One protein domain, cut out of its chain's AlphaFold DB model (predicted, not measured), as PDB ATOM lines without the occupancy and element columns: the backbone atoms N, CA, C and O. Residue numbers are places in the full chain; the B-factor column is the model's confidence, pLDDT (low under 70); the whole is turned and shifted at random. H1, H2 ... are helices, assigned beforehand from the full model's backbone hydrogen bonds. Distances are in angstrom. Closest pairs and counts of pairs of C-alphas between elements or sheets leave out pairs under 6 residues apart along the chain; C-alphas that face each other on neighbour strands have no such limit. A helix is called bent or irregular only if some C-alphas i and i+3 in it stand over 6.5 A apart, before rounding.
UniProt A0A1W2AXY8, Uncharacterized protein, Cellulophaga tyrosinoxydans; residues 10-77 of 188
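Overview. This is residues 10 to 77 of the 188 residues of an uncharacterized protein of Cellulophaga tyrosinoxydans (UniProt A0A1W2AXY8). One long helix, H3, runs the length of the domain like a bar, and three shorter helices, H4, H1 and H2, stand in a row along one side of it, with H1 in the middle. The chain turns a corner at each end of H3, from H2 into H3 and from H3 into H4, and residues 70 to 77 fold back past H1 on the side away from H3. The printed part has 68 residues, with four named helices in the order H1, H2, H3, H4 and no named strand; the class is all helix. It is compact, with a radius of gyration of the C-alphas of 11.7 A and spans of 32 by 23 by 17 A.

Along the chain. H1 covers residues 10 to 20, and its first C-alpha, of Glu 10, is at (21.390, -3.801, 40.515); it is 15.3 A long from first to last C-alpha. H2 covers residues 25 to 32 and is 10.5 A long. H3 covers residues 36 to 56, from C-alpha 36 at (36.772, 5.048, 33.349) to C-alpha 56 at (9.997, -7.240, 27.580), 30.0 A in length. It has a kink of 30 degrees near residue 49; it is neither bent nor irregular, but only just: C-alphas 48 and 51 are 6.4 A apart. H4 covers residues 59 to 69, 15.3 A long, and ends with C-alpha 69 at (15.906, 5.761, 44.565).

Arrangement. H1 and H2 form a helical hairpin: they touch, with the closest C-alphas, of Ala 15 and Val 28, 6.1 A apart, and run opposite ways at a shallow tilt of 23 degrees. H1 also touches H4, the closest C-alphas being those of Gly 17 and Phe 68 at 4.0 A; they run the same way at a steep tilt of 48 degrees. H1 and H3 are close but not clearly touching, with the closest C-alphas, of Trp 12 and Asn 43, 7.3 A apart; their tilt of 69 degrees is steep, only just short of about perpendicular. H2 and H3 only just touch, with 3 pairs of C-alphas within 8 A, and only at the corner by their link; the closest C-alphas, of Ile 29 and Trp 39, are 6.5 A apart, and the lines are about perpendicular at 76 degrees. H3 and H4 likewise only just touch, with 3 such pairs, and only at the corner; the closest C-alphas, of Met 54 and Asn 60, are 5.4 A apart, and the helices run opposite ways at a steep tilt of 40 degrees. H2 and H4 are apart. In H1, H2 and H4 every O i to N i+4 pair is within hydrogen-bond range; in H3, 15 of 17 are.

Size, cuts and confidence. The two C-alphas farthest apart, of Glu 26 and Glu 56, are 32.5 A from each other. The printed part has no cut, and the links H1 to H2, H2 to H3 and H3 to H4 are tight. The mean pLDDT of the printed part is 93.6, and no printed residue is under 70.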
ATOM      1  N   GLU A  10      21.470  -4.391  39.173       97.25
ATOM      2  CA  GLU A  10      21.390  -3.801  40.515       97.25
ATOM      3  C   GLU A  10      22.527  -2.805  40.760       97.25
ATOM      4  O   GLU A  10      22.265  -1.650  41.091       97.25
ATOM      5  N   ASP A  11      23.777  -3.220  40.528       97.81
ATOM      6  CA  ASP A  11      24.948  -2.354  40.716       97.81
ATOM      7  C   ASP A  11      24.913  -1.133  39.790       97.81
ATOM      8  O   ASP A  11      25.295  -0.041  40.201       97.81
ATOM      9  N   TRP A  12      24.452  -1.300  38.547       98.06
ATOM     10  CA  TRP A  12      24.309  -0.192  37.604       98.06
ATOM     11  C   TRP A  12      23.197   0.775  38.025       98.06
ATOM     12  O   TRP A  12      23.429   1.982  38.060       98.06
ATOM     13  N   GLY A  13      22.021   0.270  38.415       96.88
ATOM     14  CA  GLY A  13      20.939   1.110  38.937       96.88
ATOM     15  C   GLY A  13      21.359   1.889  40.188       96.88
ATOM     16  O   GLY A  13      21.093   3.087  40.291       96.88
ATOM     17  N   ALA A  14      22.088   1.239  41.098       96.06
ATOM     18  CA  ALA A  14      22.656   1.874  42.284       96.06
ATOM     19  C   ALA A  14      23.755   2.895  41.944       96.06
ATOM     20  O   ALA A  14      23.817   3.955  42.568       96.06
ATOM     21  N   ALA A  15      24.602   2.623  40.948       96.62
ATOM     22  CA  ALA A  15      25.594   3.579  40.458       96.62
ATOM     23  C   ALA A  15      24.915   4.845  39.913       96.62
ATOM     24  O   ALA A  15      25.256   5.946  40.340       96.62
ATOM     25  N   CYS A  16      23.901   4.697  39.054       95.44
ATOM     26  CA  CYS A  16      23.111   5.817  38.535       95.44
ATOM     27  C   CYS A  16      22.434   6.614  39.659       95.44
ATOM     28  O   CYS A  16      22.465   7.844  39.644       95.44
ATOM     29  N   GLY A  17      21.868   5.925  40.655       91.81
ATOM     30  CA  GLY A  17      21.280   6.566  41.830       91.81
ATOM     31  C   GLY A  17      22.303   7.361  42.645       91.81
ATOM     32  O   GLY A  17      22.045   8.508  42.996       91.81
ATOM     33  N   ASN A  18      23.495   6.809  42.901       91.56
ATOM     34  CA  ASN A  18      24.555   7.533  43.613       91.56
ATOM     35  C   ASN A  18      25.115   8.717  42.799       91.56
ATOM     36  O   ASN A  18      25.383   9.762  43.389       91.56
ATOM     37  N   LEU A  19      25.245   8.604  41.470       91.31
ATOM     38  CA  LEU A  19      25.618   9.736  40.605       91.31
ATOM     39  C   LEU A  19      24.594  10.869  40.714       91.31
ATOM     40  O   LEU A  19      24.958  12.018  40.961       91.31
ATOM     41  N   ALA A  20      23.302  10.541  40.619       86.19
ATOM     42  CA  ALA A  20      22.223  11.509  40.814       86.19
ATOM     43  C   ALA A  20      22.223  12.114  42.233       86.19
ATOM     44  O   ALA A  20      21.824  13.265  42.425       86.19
ATOM     45  N   ALA A  21      22.729  11.358  43.210       81.38
ATOM     46  CA  ALA A  21      22.935  11.788  44.587       81.38
ATOM     47  C   ALA A  21      24.147  12.706  44.793       81.38
ATOM     48  O   ALA A  21      24.297  13.277  45.875       81.38
ATOM     49  N   GLY A  22      24.978  12.898  43.768       79.88
ATOM     50  CA  GLY A  22      26.173  13.737  43.817       79.88
ATOM     51  C   GLY A  22      27.461  12.992  44.169       79.88
ATOM     52  O   GLY A  22      28.467  13.641  44.440       79.88
ATOM     53  N   MET A  23      27.458  11.655  44.172       88.62
ATOM     54  CA  MET A  23      28.705  10.886  44.159       88.62
ATOM     55  C   MET A  23      29.431  11.141  42.836       88.62
ATOM     56  O   MET A  23      28.796  11.160  41.781       88.62
ATOM     57  N   SER A  24      30.747  11.339  42.882       90.06
ATOM     58  CA  SER A  24      31.529  11.557  41.659       90.06
ATOM     59  C   SER A  24      31.632  10.284  40.817       90.06
ATOM     60  O   SER A  24      31.536   9.161  41.328       90.06
ATOM     61  N   GLU A  25      31.860  10.450  39.514       93.06
ATOM     62  CA  GLU A  25      32.050   9.322  38.600       93.06
ATOM     63  C   GLU A  25      33.281   8.491  38.995       93.06
ATOM     64  O   GLU A  25      33.230   7.261  38.999       93.06
ATOM     65  N   GLU A  26      34.356   9.142  39.444       94.31
ATOM     66  CA  GLU A  26      35.564   8.486  39.944       94.31
ATOM     67  C   GLU A  26      35.291   7.602  41.168       94.31
ATOM     68  O   GLU A  26      35.819   6.490  41.272       94.31
ATOM     69  N   GLU A  27      34.459   8.068  42.101       93.75
ATOM     70  CA  GLU A  27      34.079   7.279  43.272       93.75
ATOM     71  C   GLU A  27      33.209   6.078  42.883       93.75
ATOM     72  O   GLU A  27      33.426   4.977  43.396       93.75
ATOM     73  N   VAL A  28      32.268   6.255  41.952       95.75
ATOM     74  CA  VAL A  28      31.437   5.166  41.409       95.75
ATOM     75  C   VAL A  28      32.301   4.098  40.743       95.75
ATOM     76  O   VAL A  28      32.163   2.910  41.046       95.75
ATOM     77  N   ILE A  29      33.251   4.506  39.901       96.69
ATOM     78  CA  ILE A  29      34.207   3.611  39.233       96.69
ATOM     79  C   ILE A  29      35.024   2.821  40.254       96.69
ATOM     80  O   ILE A  29      35.193   1.604  40.113       96.69
ATOM     81  N   LYS A  30      35.491   3.493  41.312       96.12
ATOM     82  CA  LYS A  30      36.249   2.865  42.397       96.12
ATOM     83  C   LYS A  30      35.425   1.811  43.138       96.12
ATOM     84  O   LYS A  30      35.954   0.737  43.416       96.12
ATOM     85  N   VAL A  31      34.157   2.093  43.443       96.25
ATOM     86  CA  VAL A  31      33.250   1.125  44.092       96.25
ATOM     87  C   VAL A  31      32.993  -0.080  43.192       96.25
ATOM     88  O   VAL A  31      33.017  -1.223  43.649       96.25
ATOM     89  N   LEU A  32      32.787   0.157  41.896       97.06
ATOM     90  CA  LEU A  32      32.548  -0.911  40.929       97.06
ATOM     91  C   LEU A  32      33.801  -1.755  40.650       97.06
ATOM     92  O   LEU A  32      33.661  -2.918  40.252       97.06
ATOM     93  N   GLY A  33      34.994  -1.207  40.903       96.44
ATOM     94  CA  GLY A  33      36.282  -1.835  40.619       96.44
ATOM     95  C   GLY A  33      36.621  -1.815  39.128       96.44
ATOM     96  O   GLY A  33      37.126  -2.807  38.607       96.44
ATOM     97  N   LEU A  34      36.281  -0.724  38.439       96.88
ATOM     98  CA  LEU A  34      36.451  -0.562  36.993       96.88
ATOM     99  C   LEU A  34      37.481   0.520  36.650       96.88
ATOM    100  O   LEU A  34      37.994   1.221  37.518       96.88
ATOM    101  N   GLU A  35      37.744   0.680  35.355       96.50
ATOM    102  CA  GLU A  35      38.412   1.853  34.786       96.50
ATOM    103  C   GLU A  35      37.387   2.752  34.075       96.50
ATOM    104  O   GLU A  35      36.363   2.263  33.591       96.50
ATOM    105  N   MET A  36      37.673   4.054  33.962       95.31
ATOM    106  CA  MET A  36      36.772   5.048  33.349       95.31
ATOM    107  C   MET A  36      36.241   4.636  31.961       95.31
ATOM    108  O   MET A  36      35.023   4.647  31.779       95.31
ATOM    109  N   PRO A  37      37.071   4.175  31.001       96.50
ATOM    110  CA  PRO A  37      36.555   3.757  29.694       96.50
ATOM    111  C   PRO A  37      35.611   2.549  29.783       96.50
ATOM    112  O   PRO A  37      34.636   2.458  29.035       96.50
ATOM    113  N   VAL A  38      35.873   1.630  30.720       97.38
ATOM    114  CA  VAL A  38      35.031   0.449  30.948       97.38
ATOM    115  C   VAL A  38      33.695   0.869  31.547       97.38
ATOM    116  O   VAL A  38      32.655   0.376  31.114       97.38
ATOM    117  N   TRP A  39      33.694   1.803  32.499       97.44
ATOM    118  CA  TRP A  39      32.463   2.353  33.062       97.44
ATOM    119  C   TRP A  39      31.610   3.059  32.006       97.44
ATOM    120  O   TRP A  39      30.438   2.718  31.869       97.44
ATOM    121  N   GLN A  40      32.189   3.952  31.203       96.88
ATOM    122  CA  GLN A  40      31.453   4.673  30.157       96.88
ATOM    123  C   GLN A  40      30.795   3.715  29.155       96.88
ATOM    124  O   GLN A  40      29.606   3.842  28.851       96.88
ATOM    125  N   GLN A  41      31.535   2.696  28.705       97.19
ATOM    126  CA  GLN A  41      30.988   1.650  27.839       97.19
ATOM    127  C   GLN A  41      29.853   0.878  28.530       97.19
ATOM    128  O   GLN A  41      28.810   0.631  27.925       97.19
ATOM    129  N   THR A  42      30.044   0.507  29.797       97.50
ATOM    130  CA  THR A  42      29.064  -0.253  30.586       97.50
ATOM    131  C   THR A  42      27.780   0.539  30.802       97.50
ATOM    132  O   THR A  42      26.691   0.007  30.595       97.50
ATOM    133  N   ASN A  43      27.903   1.817  31.158       97.06
ATOM    134  CA  ASN A  43      26.781   2.716  31.381       97.06
ATOM    135  C   ASN A  43      25.973   2.924  30.092       97.06
ATOM    136  O   ASN A  43      24.749   2.791  30.093       97.06
ATOM    137  N   SER A  44      26.655   3.157  28.966       96.44
ATOM    138  CA  SER A  44      26.003   3.283  27.656       96.44
ATOM    139  C   SER A  44      25.282   1.995  27.243       96.44
ATOM    140  O   SER A  44      24.170   2.055  26.712       96.44
ATOM    141  N   ALA A  45      25.894   0.831  27.480       96.25
ATOM    142  CA  ALA A  45      25.320  -0.461  27.123       96.25
ATOM    143  C   ALA A  45      24.076  -0.786  27.963       96.25
ATOM    144  O   ALA A  45      23.054  -1.190  27.410       96.25
ATOM    145  N   TRP A  46      24.127  -0.558  29.278       97.12
ATOM    146  CA  TRP A  46      22.961  -0.728  30.141       97.12
ATOM    147  C   TRP A  46      21.844   0.265  29.822       97.12
ATOM    148  O   TRP A  46      20.689  -0.149  29.741       97.12
ATOM    149  N   THR A  47      22.175   1.534  29.568       93.94
ATOM    150  CA  THR A  47      21.193   2.559  29.174       93.94
ATOM    151  C   THR A  47      20.463   2.153  27.898       93.94
ATOM    152  O   THR A  47      19.238   2.211  27.844       93.94
ATOM    153  N   SER A  48      21.203   1.668  26.895       93.12
ATOM    154  CA  SER A  48      20.614   1.184  25.640       93.12
ATOM    155  C   SER A  48      19.714  -0.032  25.875       93.12
ATOM    156  O   SER A  48      18.617  -0.112  25.334       93.12
ATOM    157  N   LYS A  49      20.151  -0.955  26.738       94.44
ATOM    158  CA  LYS A  49      19.419  -2.184  27.065       94.44
ATOM    159  C   LYS A  49      18.176  -1.942  27.928       94.44
ATOM    160  O   LYS A  49      17.267  -2.769  27.922       94.44
ATOM    161  N   LEU A  50      18.115  -0.838  28.674       93.12
ATOM    162  CA  LEU A  50      17.000  -0.541  29.576       93.12
ATOM    163  C   LEU A  50      15.663  -0.461  28.826       93.12
ATOM    164  O   LEU A  50      14.671  -0.996  29.315       93.12
ATOM    165  N   GLY A  51      15.645   0.147  27.635       89.12
ATOM    166  CA  GLY A  51      14.435   0.248  26.813       89.12
ATOM    167  C   GLY A  51      13.902  -1.118  26.376       89.12
ATOM    168  O   GLY A  51      12.702  -1.383  26.490       89.12
ATOM    169  N   ASP A  52      14.799  -2.014  25.961       92.62
ATOM    170  CA  ASP A  52      14.444  -3.385  25.585       92.62
ATOM    171  C   ASP A  52      13.897  -4.152  26.798       92.62
ATOM    172  O   ASP A  52      12.816  -4.732  26.732       92.62
ATOM    173  N   LEU A  53      14.578  -4.064  27.948       92.81
ATOM    174  CA  LEU A  53      14.147  -4.710  29.194       92.81
ATOM    175  C   LEU A  53      12.764  -4.240  29.657       92.81
ATOM    176  O   LEU A  53      11.974  -5.051  30.134       92.81
ATOM    177  N   MET A  54      12.464  -2.944  29.537       91.31
ATOM    178  CA  MET A  54      11.149  -2.390  29.879       91.31
ATOM    179  C   MET A  54      10.053  -2.823  28.898       91.31
ATOM    180  O   MET A  54       8.895  -2.941  29.295       91.31
ATOM    181  N   THR A  55      10.409  -3.052  27.633       91.75
ATOM    182  CA  THR A  55       9.481  -3.555  26.611       91.75
ATOM    183  C   THR A  55       9.157  -5.031  26.842       91.75
ATOM    184  O   THR A  55       8.006  -5.436  26.692       91.75
ATOM    185  N   GLU A  56      10.159  -5.825  27.229       93.19
ATOM    186  CA  GLU A  56       9.997  -7.240  27.580       93.19
ATOM    187  C   GLU A  56       9.172  -7.430  28.859       93.19
ATOM    188  O   GLU A  56       8.276  -8.274  28.903       93.19
ATOM    189  N   ASP A  57       9.460  -6.638  29.895       92.50
ATOM    190  CA  ASP A  57       8.710  -6.621  31.148       92.50
ATOM    191  C   ASP A  57       8.754  -5.223  31.777       92.50
ATOM    192  O   ASP A  57       9.785  -4.764  32.279       92.50
ATOM    193  N   MET A  58       7.596  -4.559  31.816       91.12
ATOM    194  CA  MET A  58       7.451  -3.231  32.417       91.12
ATOM    195  C   MET A  58       7.864  -3.198  33.898       91.12
ATOM    196  O   MET A  58       8.231  -2.134  34.401       91.12
ATOM    197  N   ASN A  59       7.862  -4.334  34.603       93.94
ATOM    198  CA  ASN A  59       8.337  -4.415  35.983       93.94
ATOM    199  C   ASN A  59       9.832  -4.066  36.116       93.94
ATOM    200  O   ASN A  59      10.260  -3.596  37.173       93.94
ATOM    201  N   ASN A  60      10.625  -4.199  35.047       92.62
ATOM    202  CA  ASN A  60      12.027  -3.775  35.044       92.62
ATOM    203  C   ASN A  60      12.190  -2.262  35.258       92.62
ATOM    204  O   ASN A  60      13.186  -1.844  35.848       92.62
ATOM    205  N   ALA A  61      11.202  -1.445  34.867       91.31
ATOM    206  CA  ALA A  61      11.194  -0.017  35.182       91.31
ATOM    207  C   ALA A  61      11.074   0.222  36.694       91.31
ATOM    208  O   ALA A  61      11.821   1.020  37.262       91.31
ATOM    209  N   THR A  62      10.179  -0.514  37.357       92.75
ATOM    210  CA  THR A  62      10.000  -0.455  38.815       92.75
ATOM    211  C   THR A  62      11.256  -0.923  39.544       92.75
ATOM    212  O   THR A  62      11.687  -0.273  40.495       92.75
ATOM    213  N   ILE A  63      11.876  -2.014  39.083       94.38
ATOM    214  CA  ILE A  63      13.121  -2.544  39.660       94.38
ATOM    215  C   ILE A  63      14.252  -1.515  39.539       94.38
ATOM    216  O   ILE A  63      14.875  -1.178  40.545       94.38
ATOM    217  N   TYR A  64      14.477  -0.969  38.338       95.19
ATOM    218  CA  TYR A  64      15.474   0.081  38.119       95.19
ATOM    219  C   TYR A  64      15.215   1.296  39.013       95.19
ATOM    220  O   TYR A  64      16.119   1.757  39.707       95.19
ATOM    221  N   SER A  65      13.968   1.776  39.057       90.31
ATOM    222  CA  SER A  65      13.575   2.894  39.917       90.31
ATOM    223  C   SER A  65      13.835   2.599  41.396       90.31
ATOM    224  O   SER A  65      14.215   3.506  42.136       90.31
ATOM    225  N   GLY A  66      13.646   1.356  41.843       92.00
ATOM    226  CA  GLY A  66      13.951   0.933  43.209       92.00
ATOM    227  C   GLY A  66      15.433   1.086  43.544       92.00
ATOM    228  O   GLY A  66      15.770   1.701  44.553       92.00
ATOM    229  N   PHE A  67      16.321   0.607  42.671       94.88
ATOM    230  CA  PHE A  67      17.769   0.759  42.854       94.88
ATOM    231  C   PHE A  67      18.228   2.214  42.738       94.88
ATOM    232  O   PHE A  67      19.056   2.661  43.524       94.88
ATOM    233  N   PHE A  68      17.660   2.972  41.799       92.75
ATOM    234  CA  PHE A  68      17.983   4.384  41.612       92.75
ATOM    235  C   PHE A  68      17.601   5.229  42.838       92.75
ATOM    236  O   PHE A  68      18.374   6.074  43.281       92.75
ATOM    237  N   THR A  69      16.413   4.995  43.410       85.31
ATOM    238  CA  THR A  69      15.906   5.761  44.565       85.31
ATOM    239  C   THR A  69      16.476   5.297  45.904       85.31
ATOM    240  O   THR A  69      16.584   6.105  46.827       85.31
ATOM    241  N   ASN A  70      16.871   4.026  46.020       87.19
ATOM    242  CA  ASN A  70      17.555   3.481  47.187       87.19
ATOM    243  C   ASN A  70      18.875   2.803  46.779       87.19
ATOM    244  O   ASN A  70      18.967   1.572  46.758       87.19
ATOM    245  N   PRO A  71      19.926   3.586  46.485       91.62
ATOM    246  CA  PRO A  71      21.141   3.066  45.869       91.62
ATOM    247  C   PRO A  71      22.117   2.424  46.872       91.62
ATOM    248  O   PRO A  71      23.295   2.251  46.569       91.62
ATOM    249  N   LYS A  72      21.650   2.065  48.078       91.44
ATOM    250  CA  LYS A  72      22.404   1.310  49.097       91.44
ATOM    251  C   LYS A  72      22.172  -0.192  48.940       91.44
ATOM    252  O   LYS A  72      21.678  -0.862  49.843       91.44
ATOM    253  N   VAL A  73      22.516  -0.705  47.764       93.44
ATOM    254  CA  VAL A  73      22.382  -2.117  47.375       93.44
ATOM    255  C   VAL A  73      23.619  -2.568  46.600       93.44
ATOM    256  O   VAL A  73      24.442  -1.735  46.209       93.44
ATOM    257  N   GLY A  74      23.770  -3.877  46.394       94.44
ATOM    258  CA  GLY A  74      24.909  -4.448  45.679       94.44
ATOM    259  C   GLY A  74      26.252  -3.952  46.221       94.44
ATOM    260  O   GLY A  74      26.463  -3.844  47.432       94.44
ATOM    261  N   LYS A  75      27.153  -3.579  45.312       95.69
ATOM    262  CA  LYS A  75      28.469  -3.003  45.638       95.69
ATOM    263  C   LYS A  75      28.394  -1.652  46.363       95.69
ATOM    264  O   LYS A  75      29.386  -1.238  46.959       95.69
ATOM    265  N   PHE A  76      27.244  -0.978  46.347       95.06
ATOM    266  CA  PHE A  76      27.034   0.317  46.998       95.06
ATOM    267  C   PHE A  76      26.394   0.220  48.392       95.06
ATOM    268  O   PHE A  76      26.163   1.256  49.018       95.06
ATOM    269  N   ALA A  77      26.126  -0.990  48.900       93.25
ATOM    270  CA  ALA A  77      25.468  -1.203  50.193       93.25
ATOM    271  C   ALA A  77      26.168  -0.478  51.360       93.25
ATOM    272  O   ALA A  77      25.502   0.179  52.159       93.25
TER     273      ALA A  77